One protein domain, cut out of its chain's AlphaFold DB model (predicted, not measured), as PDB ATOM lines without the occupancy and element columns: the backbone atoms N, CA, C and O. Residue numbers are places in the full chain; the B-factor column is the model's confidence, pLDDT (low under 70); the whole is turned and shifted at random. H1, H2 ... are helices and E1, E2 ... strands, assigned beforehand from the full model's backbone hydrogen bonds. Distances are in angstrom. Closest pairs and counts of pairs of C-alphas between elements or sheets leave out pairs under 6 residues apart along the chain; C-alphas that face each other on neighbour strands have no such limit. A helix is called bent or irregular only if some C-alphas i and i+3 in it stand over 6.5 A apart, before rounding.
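What this domain is: This is residues 155 to 226 of the 227 residues of an uncharacterized protein of Chloroflexi bacterium OLB14 (UniProt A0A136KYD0). One long helix, H1, makes the longest axis, and a small body of two short parallel strands, E1 and E2, and a shorter helix, H2, sits over the later part of its length. E1 is near H1 and E2 is near H2, and from E1 a long loop, residues 186 to 207, runs back beside the earlier part of H1 before it turns to H2. The printed part has 72 residues, with two named helices and two named strands in the order H1, E1, H2, E2; the sheet has the order E1, E2, all parallel, and the class is mostly helix. The whole is compact, with a radius of gyration of the C-alphas of 12.4 A, and spans 36 by 26 by 19 A.

Where its parts are: H1 is residues 155 to 177, 33.1 A from first to last C-alpha, and begins with C-alpha 155 at (77.364, 20.368, 100.115). E1 is residues 182 to 185, 9.9 A long. H2 is residues 208 to 218, 14.9 A long, with C-alpha 208 at (51.397, 22.678, 87.810). H2 is irregular, but only just: C-alphas 211 and 214 are 6.54 A apart. E2 is residues 222 to 225, 10.1 A long, and ends with C-alpha 225 at (52.505, 14.084, 97.283).

How they stand to each other: The closest C-alphas of H1 and E1 are those of Arg 168 and Val 185, 6.5 A apart. E1 and E2 are parallel neighbours, with 30 degrees between their directions. The C-alphas of 184 and 224 face each other at 4.7 A. N 185 and O 224 are within hydrogen-bond range at 2.8 A, and N 224 and O 183 at 2.9 A. E1, H2 and E2 form a strand-helix-strand unit, two parallel neighbour strands with a helix between them along the chain, and its crossover is right-handed. The closest C-alphas of H2 and E2 are those of Ser 215 and Gly 222, 5.5 A apart. H1 and H2 are close but not clearly touching, with the C-alphas of Glu 173 and Tyr 218 closest at 7.7 A. They run the same way at a steep tilt of 63 degrees. H1 and E2 are apart. In H1 every O i to N i+4 pair is within hydrogen-bond range, and in H2 4 of 7 are.

The domain as a whole: The two C-alphas farthest apart are those of Leu 155 and Gly 179, 36.5 A. The printed part has no cut. The links from H1 to E1 and from H2 to E2 are tight, and the link from E1 to H2, with 22 residues, is long. The mean pLDDT of the printed part is 77.4, and residues 189 to 212 are under 70.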
ATOM      1  N   LEU A 155      77.115  21.590 100.892       90.56
ATOM      2  CA  LEU A 155      77.364  20.368 100.115       90.56
ATOM      3  C   LEU A 155      76.557  19.164 100.601       90.56
ATOM      4  O   LEU A 155      75.935  18.492  99.787       90.56
ATOM      5  N   GLN A 156      76.535  18.908 101.910       90.62
ATOM      6  CA  GLN A 156      75.778  17.781 102.464       90.62
ATOM      7  C   GLN A 156      74.283  17.907 102.160       90.62
ATOM      8  O   GLN A 156      73.642  16.934 101.781       90.62
ATOM      9  N   GLY A 157      73.744  19.127 102.217       86.50
ATOM     10  CA  GLY A 157      72.364  19.385 101.823       86.50
ATOM     11  C   GLY A 157      72.121  19.156 100.329       86.50
ATOM     12  O   GLY A 157      71.026  18.745  99.958       86.50
ATOM     13  N   PHE A 158      73.095  19.431  99.454       87.50
ATOM     14  CA  PHE A 158      72.987  19.106  98.025       87.50
ATOM     15  C   PHE A 158      73.031  17.598  97.766       87.50
ATOM     16  O   PHE A 158      72.213  17.121  96.987       87.50
ATOM     17  N   ILE A 159      73.932  16.866  98.432       91.50
ATOM     18  CA  ILE A 159      74.048  15.402  98.314       91.50
ATOM     19  C   ILE A 159      72.748  14.737  98.758       91.50
ATOM     20  O   ILE A 159      72.132  14.040  97.964       91.50
ATOM     21  N   TYR A 160      72.277  15.052  99.968       89.94
ATOM     22  CA  TYR A 160      71.036  14.495 100.504       89.94
ATOM     23  C   TYR A 160      69.850  14.706  99.554       89.94
ATOM     24  O   TYR A 160      69.072  13.799  99.296       89.94
ATOM     25  N   ARG A 161      69.719  15.900  98.965       85.12
ATOM     26  CA  ARG A 161      68.635  16.157  98.009       85.12
ATOM     27  C   ARG A 161      68.803  15.387  96.709       85.12
ATOM     28  O   ARG A 161      67.795  14.946  96.177       85.12
ATOM     29  N   ALA A 162      70.021  15.240  96.196       90.44
ATOM     30  CA  ALA A 162      70.257  14.406  95.021       90.44
ATOM     31  C   ALA A 162      69.817  12.958  95.289       90.44
ATOM     32  O   ALA A 162      69.061  12.411  94.497       90.44
ATOM     33  N   GLU A 163      70.159  12.409  96.458       93.38
ATOM     34  CA  GLU A 163      69.715  11.075  96.886       93.38
ATOM     35  C   GLU A 163      68.182  10.978  96.949       93.38
ATOM     36  O   GLU A 163      67.606  10.046  96.402       93.38
ATOM     37  N   GLN A 164      67.494  11.974  97.521       89.50
ATOM     38  CA  GLN A 164      66.022  12.003  97.542       89.50
ATOM     39  C   GLN A 164      65.399  12.080  96.136       89.50
ATOM     40  O   GLN A 164      64.322  11.532  95.899       89.50
ATOM     41  N   TRP A 165      66.053  12.764  95.191       89.00
ATOM     42  CA  TRP A 165      65.619  12.785  93.792       89.00
ATOM     43  C   TRP A 165      65.799  11.415  93.127       89.00
ATOM     44  O   TRP A 165      64.877  10.977  92.440       89.00
ATOM     45  N   ASP A 166      66.922  10.738  93.372       94.56
ATOM     46  CA  ASP A 166      67.216   9.402  92.836       94.56
ATOM     47  C   ASP A 166      66.277   8.328  93.424       94.56
ATOM     48  O   ASP A 166      65.770   7.464  92.701       94.56
ATOM     49  N   GLU A 167      65.984   8.404  94.725       94.06
ATOM     50  CA  GLU A 167      65.012   7.535  95.404       94.06
ATOM     51  C   GLU A 167      63.608   7.711  94.817       94.06
ATOM     52  O   GLU A 167      62.936   6.728  94.493       94.06
ATOM     53  N   ARG A 168      63.178   8.963  94.620       89.81
ATOM     54  CA  ARG A 168      61.874   9.267  94.022       89.81
ATOM     55  C   ARG A 168      61.780   8.789  92.574       89.81
ATOM     56  O   ARG A 168      60.747   8.242  92.197       89.81
ATOM     57  N   ASP A 169      62.823   8.989  91.774       94.06
ATOM     58  CA  ASP A 169      62.887   8.507  90.387       94.06
ATOM     59  C   ASP A 169      62.738   6.981  90.325       94.06
ATOM     60  O   ASP A 169      61.866   6.459  89.627       94.06
ATOM     61  N   THR A 170      63.506   6.276  91.160       96.69
ATOM     62  CA  THR A 170      63.451   4.813  91.277       96.69
ATOM     63  C   THR A 170      62.058   4.336  91.691       96.69
ATOM     64  O   THR A 170      61.540   3.372  91.121       96.69
ATOM     65  N   HIS A 171      61.424   5.016  92.652       95.31
ATOM     66  CA  HIS A 171      60.069   4.687  93.089       95.31
ATOM     67  C   HIS A 171      59.050   4.839  91.950       95.31
ATOM     68  O   HIS A 171      58.309   3.894  91.674       95.31
ATOM     69  N   ILE A 172      59.061   5.970  91.233       94.00
ATOM     70  CA  ILE A 172      58.135   6.233  90.119       94.00
ATOM     71  C   ILE A 172      58.275   5.176  89.022       94.00
ATOM     72  O   ILE A 172      57.269   4.637  88.558       94.00
ATOM     73  N   GLU A 173      59.500   4.852  88.610       96.62
ATOM     74  CA  GLU A 173      59.723   3.836  87.575       96.62
ATOM     75  C   GLU A 173      59.295   2.437  88.045       96.62
ATOM     76  O   GLU A 173      58.735   1.668  87.260       96.62
ATOM     77  N   SER A 174      59.473   2.112  89.332       97.44
ATOM     78  CA  SER A 174      59.015   0.833  89.887       97.44
ATOM     79  C   SER A 174      57.487   0.705  89.899       97.44
ATOM     80  O   SER A 174      56.954  -0.313  89.459       97.44
ATOM     81  N   GLU A 175      56.767   1.752  90.305       97.00
ATOM     82  CA  GLU A 175      55.299   1.786  90.328       97.00
ATOM     83  C   GLU A 175      54.717   1.766  88.911       97.00
ATOM     84  O   GLU A 175      53.766   1.036  88.612       97.00
ATOM     85  N   LYS A 176      55.350   2.494  87.990       96.69
ATOM     86  CA  LYS A 176      55.012   2.460  86.568       96.69
ATOM     87  C   LYS A 176      55.196   1.065  85.971       96.69
ATOM     88  O   LYS A 176      54.346   0.623  85.199       96.69
ATOM     89  N   ALA A 177      56.261   0.347  86.333       97.31
ATOM     90  CA  ALA A 177      56.486  -1.029  85.884       97.31
ATOM     91  C   ALA A 177      55.415  -2.010  86.402       97.31
ATOM     92  O   ALA A 177      55.134  -3.011  85.743       97.31
ATOM     93  N   LEU A 178      54.780  -1.701  87.537       97.75
ATOM     94  CA  LEU A 178      53.621  -2.430  88.067       97.75
ATOM     95  C   LEU A 178      52.295  -2.050  87.379       97.75
ATOM     96  O   LEU A 178      51.267  -2.670  87.647       97.75
ATOM     97  N   GLY A 179      52.311  -1.075  86.466       96.88
ATOM     98  CA  GLY A 179      51.138  -0.588  85.740       96.88
ATOM     99  C   GLY A 179      50.372   0.523  86.460       96.88
ATOM    100  O   GLY A 179      49.292   0.900  86.003       96.88
ATOM    101  N   ASN A 180      50.910   1.067  87.556       96.06
ATOM    102  CA  ASN A 180      50.286   2.177  88.265       96.06
ATOM    103  C   ASN A 180      50.519   3.486  87.499       96.06
ATOM    104  O   ASN A 180      51.643   3.829  87.138       96.06
ATOM    105  N   THR A 181      49.441   4.232  87.242       91.00
ATOM    106  CA  THR A 181      49.494   5.525  86.534       91.00
ATOM    107  C   THR A 181      49.249   6.722  87.452       91.00
ATOM    108  O   THR A 181      49.506   7.859  87.063       91.00
ATOM    109  N   GLN A 182      48.771   6.481  88.674       90.88
ATOM    110  CA  GLN A 182      48.613   7.475  89.732       90.88
ATOM    111  C   GLN A 182      49.567   7.098  90.862       90.88
ATOM    112  O   GLN A 182      49.289   6.155  91.599       90.88
ATOM    113  N   ILE A 183      50.700   7.790  90.953       89.81
ATOM    114  CA  ILE A 183      51.804   7.409  91.843       89.81
ATOM    115  C   ILE A 183      51.932   8.445  92.960       89.81
ATOM    116  O   ILE A 183      51.955   9.652  92.694       89.81
ATOM    117  N   GLU A 184      52.001   7.982  94.207       89.00
ATOM    118  CA  GLU A 184      52.290   8.837  95.359       89.00
ATOM    119  C   GLU A 184      53.810   8.972  95.527       89.00
ATOM    120  O   GLU A 184      54.551   8.017  95.339       89.00
ATOM    121  N   VAL A 185      54.300  10.180  95.794       87.06
ATOM    122  CA  VAL A 185      55.731  10.482  95.872       87.06
ATOM    123  C   VAL A 185      56.034  11.353  97.079       87.06
ATOM    124  O   VAL A 185      55.265  12.247  97.436       87.06
ATOM    125  N   ILE A 186      57.213  11.154  97.659       80.44
ATOM    126  CA  ILE A 186      57.715  12.011  98.730       80.44
ATOM    127  C   ILE A 186      57.978  13.437  98.215       80.44
ATOM    128  O   ILE A 186      58.538  13.650  97.129       80.44
ATOM    129  N   ALA A 187      57.572  14.440  98.999       77.38
ATOM    130  CA  ALA A 187      57.938  15.829  98.738       77.38
ATOM    131  C   ALA A 187      59.380  16.084  99.173       77.38
ATOM    132  O   ALA A 187      59.754  15.833 100.316       77.38
ATOM    133  N   ILE A 188      60.184  16.652  98.275       77.50
ATOM    134  CA  ILE A 188      61.570  16.988  98.590       77.50
ATOM    135  C   ILE A 188      61.587  18.401  99.171       77.50
ATOM    136  O   ILE A 188      61.271  19.381  98.484       77.50
ATOM    137  N   ASP A 189      61.963  18.526 100.447       68.94
ATOM    138  CA  ASP A 189      62.132  19.846 101.046       68.94
ATOM    139  C   ASP A 189      63.289  20.581 100.365       68.94
ATOM    140  O   ASP A 189      64.440  20.154 100.276       68.94
ATOM    141  N   THR A 190      62.943  21.742  99.852       65.75
ATOM    142  CA  THR A 190      63.805  22.626  99.078       65.75
ATOM    143  C   THR A 190      63.695  24.061  99.584       65.75
ATOM    144  O   THR A 190      64.224  24.991  98.962       65.75
ATOM    145  N   ALA A 191      63.057  24.265 100.743       57.34
ATOM    146  CA  ALA A 191      62.882  25.566 101.373       57.34
ATOM    147  C   ALA A 191      64.214  26.307 101.566       57.34
ATOM    148  O   ALA A 191      64.250  27.533 101.476       57.34
ATOM    149  N   GLN A 192      65.317  25.575 101.757       53.09
ATOM    150  CA  GLN A 192      66.652  26.145 101.961       53.09
ATOM    151  C   GLN A 192      67.305  26.740 100.699       53.09
ATOM    152  O   GLN A 192      68.209  27.558 100.837       53.09
ATOM    153  N   ILE A 193      66.867  26.384  99.483       53.97
ATOM    154  CA  ILE A 193      67.472  26.881  98.226       53.97
ATOM    155  C   ILE A 193      66.568  27.808  97.406       53.97
ATOM    156  O   ILE A 193      66.903  28.134  96.270       53.97
ATOM    157  N   ASP A 194      65.417  28.223  97.946       51.19
ATOM    158  CA  ASP A 194      64.438  29.084  97.251       51.19
ATOM    159  C   ASP A 194      63.988  28.532  95.870       51.19
ATOM    160  O   ASP A 194      63.441  29.218  95.000       51.19
ATOM    161  N   ILE A 195      64.199  27.233  95.658       50.78
ATOM    162  CA  ILE A 195      63.582  26.445  94.598       50.78
ATOM    163  C   ILE A 195      62.581  25.560  95.291       50.78
ATOM    164  O   ILE A 195      62.833  24.380  95.433       50.78
ATOM    165  N   ARG A 196      61.464  26.131  95.750       52.03
ATOM    166  CA  ARG A 196      60.383  25.302  96.281       52.03
ATOM    167  C   ARG A 196      60.043  24.259  95.231       52.03
ATOM    168  O   ARG A 196      59.658  24.616  94.117       52.03
ATOM    169  N   ASP A 197      60.205  23.003  95.600       48.69
ATOM    170  CA  ASP A 197      59.588  21.888  94.940       48.69
ATOM    171  C   ASP A 197      58.107  22.259  94.954       48.69
ATOM    172  O   ASP A 197      57.523  22.570  96.003       48.69
ATOM    173  N   ILE A 198      57.578  22.505  93.755       52.72
ATOM    174  CA  ILE A 198      56.448  23.431  93.586       52.72
ATOM    175  C   ILE A 198      55.199  22.883  94.299       52.72
ATOM    176  O   ILE A 198      54.300  23.660  94.610       52.72
ATOM    177  N   PHE A 199      55.225  21.602  94.689       49.16
ATOM    178  CA  PHE A 199      54.345  20.881  95.611       49.16
ATOM    179  C   PHE A 199      53.687  21.722  96.718       49.16
ATOM    180  O   PHE A 199      52.494  21.568  96.964       49.16
ATOM    181  N   VAL A 200      54.399  22.671  97.341       44.66
ATOM    182  CA  VAL A 200      53.884  23.444  98.493       44.66
ATOM    183  C   VAL A 200      53.306  24.816  98.102       44.66
ATOM    184  O   VAL A 200      53.404  25.798  98.846       44.66
ATOM    185  N   THR A 201      52.680  24.937  96.926       42.56
ATOM    186  CA  THR A 201      51.848  26.112  96.606       42.56
ATOM    187  C   THR A 201      50.352  25.800  96.659       42.56
ATOM    188  O   THR A 201      49.738  25.356  95.702       42.56
ATOM    189  N   ARG A 202      49.769  26.137  97.819       45.22
ATOM    190  CA  ARG A 202      48.345  26.411  98.091       45.22
ATOM    191  C   ARG A 202      47.334  25.330  97.673       45.22
ATOM    192  O   ARG A 202      46.660  25.426  96.655       45.22
ATOM    193  N   GLY A 203      47.054  24.450  98.634       43.56
ATOM    194  CA  GLY A 203      45.675  24.123  99.011       43.56
ATOM    195  C   GLY A 203      45.042  22.882  98.396       43.56
ATOM    196  O   GLY A 203      43.907  22.600  98.766       43.56
ATOM    197  N   LYS A 204      45.714  22.145  97.500       45.69
ATOM    198  CA  LYS A 204      45.131  20.926  96.903       45.69
ATOM    199  C   LYS A 204      46.104  19.785  96.566       45.69
ATOM    200  O   LYS A 204      45.694  18.913  95.825       45.69
ATOM    201  N   GLY A 205      47.351  19.748  97.045       49.66
ATOM    202  CA  GLY A 205      48.244  18.586  96.818       49.66
ATOM    203  C   GLY A 205      48.672  18.325  95.359       49.66
ATOM    204  O   GLY A 205      49.402  17.377  95.096       49.66
ATOM    205  N   TRP A 206      48.272  19.184  94.415       49.06
ATOM    206  CA  TRP A 206      48.612  19.095  92.993       49.06
ATOM    207  C   TRP A 206      49.184  20.432  92.543       49.06
ATOM    208  O   TRP A 206      48.518  21.462  92.674       49.06
ATOM    209  N   THR A 207      50.407  20.438  92.017       56.69
ATOM    210  CA  THR A 207      50.996  21.655  91.443       56.69
ATOM    211  C   THR A 207      51.312  21.495  89.974       56.69
ATOM    212  O   THR A 207      51.506  20.391  89.475       56.69
ATOM    213  N   GLU A 208      51.336  22.622  89.269       56.09
ATOM    214  CA  GLU A 208      51.397  22.678  87.810       56.09
ATOM    215  C   GLU A 208      52.638  21.968  87.239       56.09
ATOM    216  O   GLU A 208      52.546  21.291  86.221       56.09
ATOM    217  N   PHE A 209      53.781  22.037  87.930       59.19
ATOM    218  CA  PHE A 209      55.007  21.331  87.539       59.19
ATOM    219  C   PHE A 209      54.870  19.806  87.631       59.19
ATOM    220  O   PHE A 209      55.325  19.071  86.760       59.19
ATOM    221  N   VAL A 210      54.192  19.328  88.664       59.19
ATOM    222  CA  VAL A 210      54.037  17.905  88.975       59.19
ATOM    223  C   VAL A 210      53.015  17.276  88.042       59.19
ATOM    224  O   VAL A 210      53.258  16.231  87.443       59.19
ATOM    225  N   GLN A 211      51.892  17.972  87.869       61.41
ATOM    226  CA  GLN A 211      50.765  17.493  87.087       61.41
ATOM    227  C   GLN A 211      50.983  17.630  85.578       61.41
ATOM    228  O   GLN A 211      50.396  16.855  84.830       61.41
ATOM    229  N   ASN A 212      51.810  18.581  85.117       68.00
ATOM    230  CA  ASN A 212      52.043  18.784  83.682       68.00
ATOM    231  C   ASN A 212      53.458  18.458  83.209       68.00
ATOM    232  O   ASN A 212      53.596  18.023  82.071       68.00
ATOM    233  N   CYS A 213      54.509  18.699  83.995       76.56
ATOM    234  CA  CYS A 213      55.878  18.479  83.519       76.56
ATOM    235  C   CYS A 213      56.384  17.088  83.907       76.56
ATOM    236  O   CYS A 213      56.801  16.332  83.033       76.56
ATOM    237  N   ALA A 214      56.312  16.737  85.193       83.44
ATOM    238  CA  ALA A 214      56.828  15.464  85.692       83.44
ATOM    239  C   ALA A 214      55.981  14.269  85.220       83.44
ATOM    240  O   ALA A 214      56.526  13.331  84.647       83.44
ATOM    241  N   SER A 215      54.652  14.334  85.349       85.88
ATOM    242  CA  SER A 215      53.736  13.299  84.835       85.88
ATOM    243  C   SER A 215      53.951  12.997  83.344       85.88
ATOM    244  O   SER A 215      54.008  11.837  82.943       85.88
ATOM    245  N   ARG A 216      54.159  14.033  82.516       87.69
ATOM    246  CA  ARG A 216      54.440  13.888  81.078       87.69
ATOM    247  C   ARG A 216      55.808  13.283  80.801       87.69
ATOM    248  O   ARG A 216      55.921  12.504  79.861       87.69
ATOM    249  N   TYR A 217      56.824  13.645  81.580       90.69
ATOM    250  CA  TYR A 217      58.158  13.056  81.463       90.69
ATOM    251  C   TYR A 217      58.115  11.549  81.750       90.69
ATOM    252  O   TYR A 217      58.567  10.759  80.925       90.69
ATOM    253  N   TYR A 218      57.483  11.154  82.859       92.00
ATOM    254  CA  TYR A 218      57.359   9.748  83.259       92.00
ATOM    255  C   TYR A 218      56.273   8.975  82.499       92.00
ATOM    256  O   TYR A 218      56.275   7.746  82.539       92.00
ATOM    257  N   GLN A 219      55.397   9.666  81.763       94.00
ATOM    258  CA  GLN A 219      54.250   9.099  81.040       94.00
ATOM    259  C   GLN A 219      53.242   8.405  81.969       94.00
ATOM    260  O   GLN A 219      52.788   7.296  81.699       94.00
ATOM    261  N   VAL A 220      52.901   9.075  83.069       91.62
ATOM    262  CA  VAL A 220      51.912   8.632  84.064       91.62
ATOM    263  C   VAL A 220      50.768   9.647  84.145       91.62
ATOM    264  O   VAL A 220      50.945  10.816  83.800       91.62
ATOM    265  N   ASP A 221      49.587   9.220  84.591       89.12
ATOM    266  CA  ASP A 221      48.388  10.068  84.646       89.12
ATOM    267  C   ASP A 221      48.484  11.148  85.735       89.12
ATOM    268  O   ASP A 221      47.894  12.225  85.605       89.12
ATOM    269  N   GLY A 222      49.224  10.885  86.814       84.62
ATOM    270  CA  GLY A 222      49.408  11.843  87.894       84.62
ATOM    271  C   GLY A 222      50.462  11.428  88.911       84.62
ATOM    272  O   GLY A 222      50.681  10.246  89.167       84.62
ATOM    273  N   LEU A 223      51.103  12.437  89.499       82.75
ATOM    274  CA  LEU A 223      51.964  12.294  90.667       82.75
ATOM    275  C   LEU A 223      51.339  13.085  91.817       82.75
ATOM    276  O   LEU A 223      51.049  14.276  91.654       82.75
ATOM    277  N   LYS A 224      51.126  12.433  92.957       80.25
ATOM    278  CA  LYS A 224      50.551  13.034  94.165       80.25
ATOM    279  C   LYS A 224      51.590  13.027  95.280       80.25
ATOM    280  O   LYS A 224      52.356  12.086  95.387       80.25
ATOM    281  N   VAL A 225      51.622  14.063  96.107       74.88
ATOM    282  CA  VAL A 225      52.505  14.084  97.283       74.88
ATOM    283  C   VAL A 225      51.903  13.263  98.410       74.88
ATOM    284  O   VAL A 225      50.714  13.424  98.695       74.88
ATOM    285  N   GLU A 226      52.717  12.417  99.030       71.25
ATOM    286  CA  GLU A 226      52.393  11.786 100.312       71.25
ATOM    287  C   GLU A 226      52.453  12.847 101.429       71.25
ATOM    288  O   GLU A 226      53.437  13.586 101.520       71.25
TER     289      GLU A 226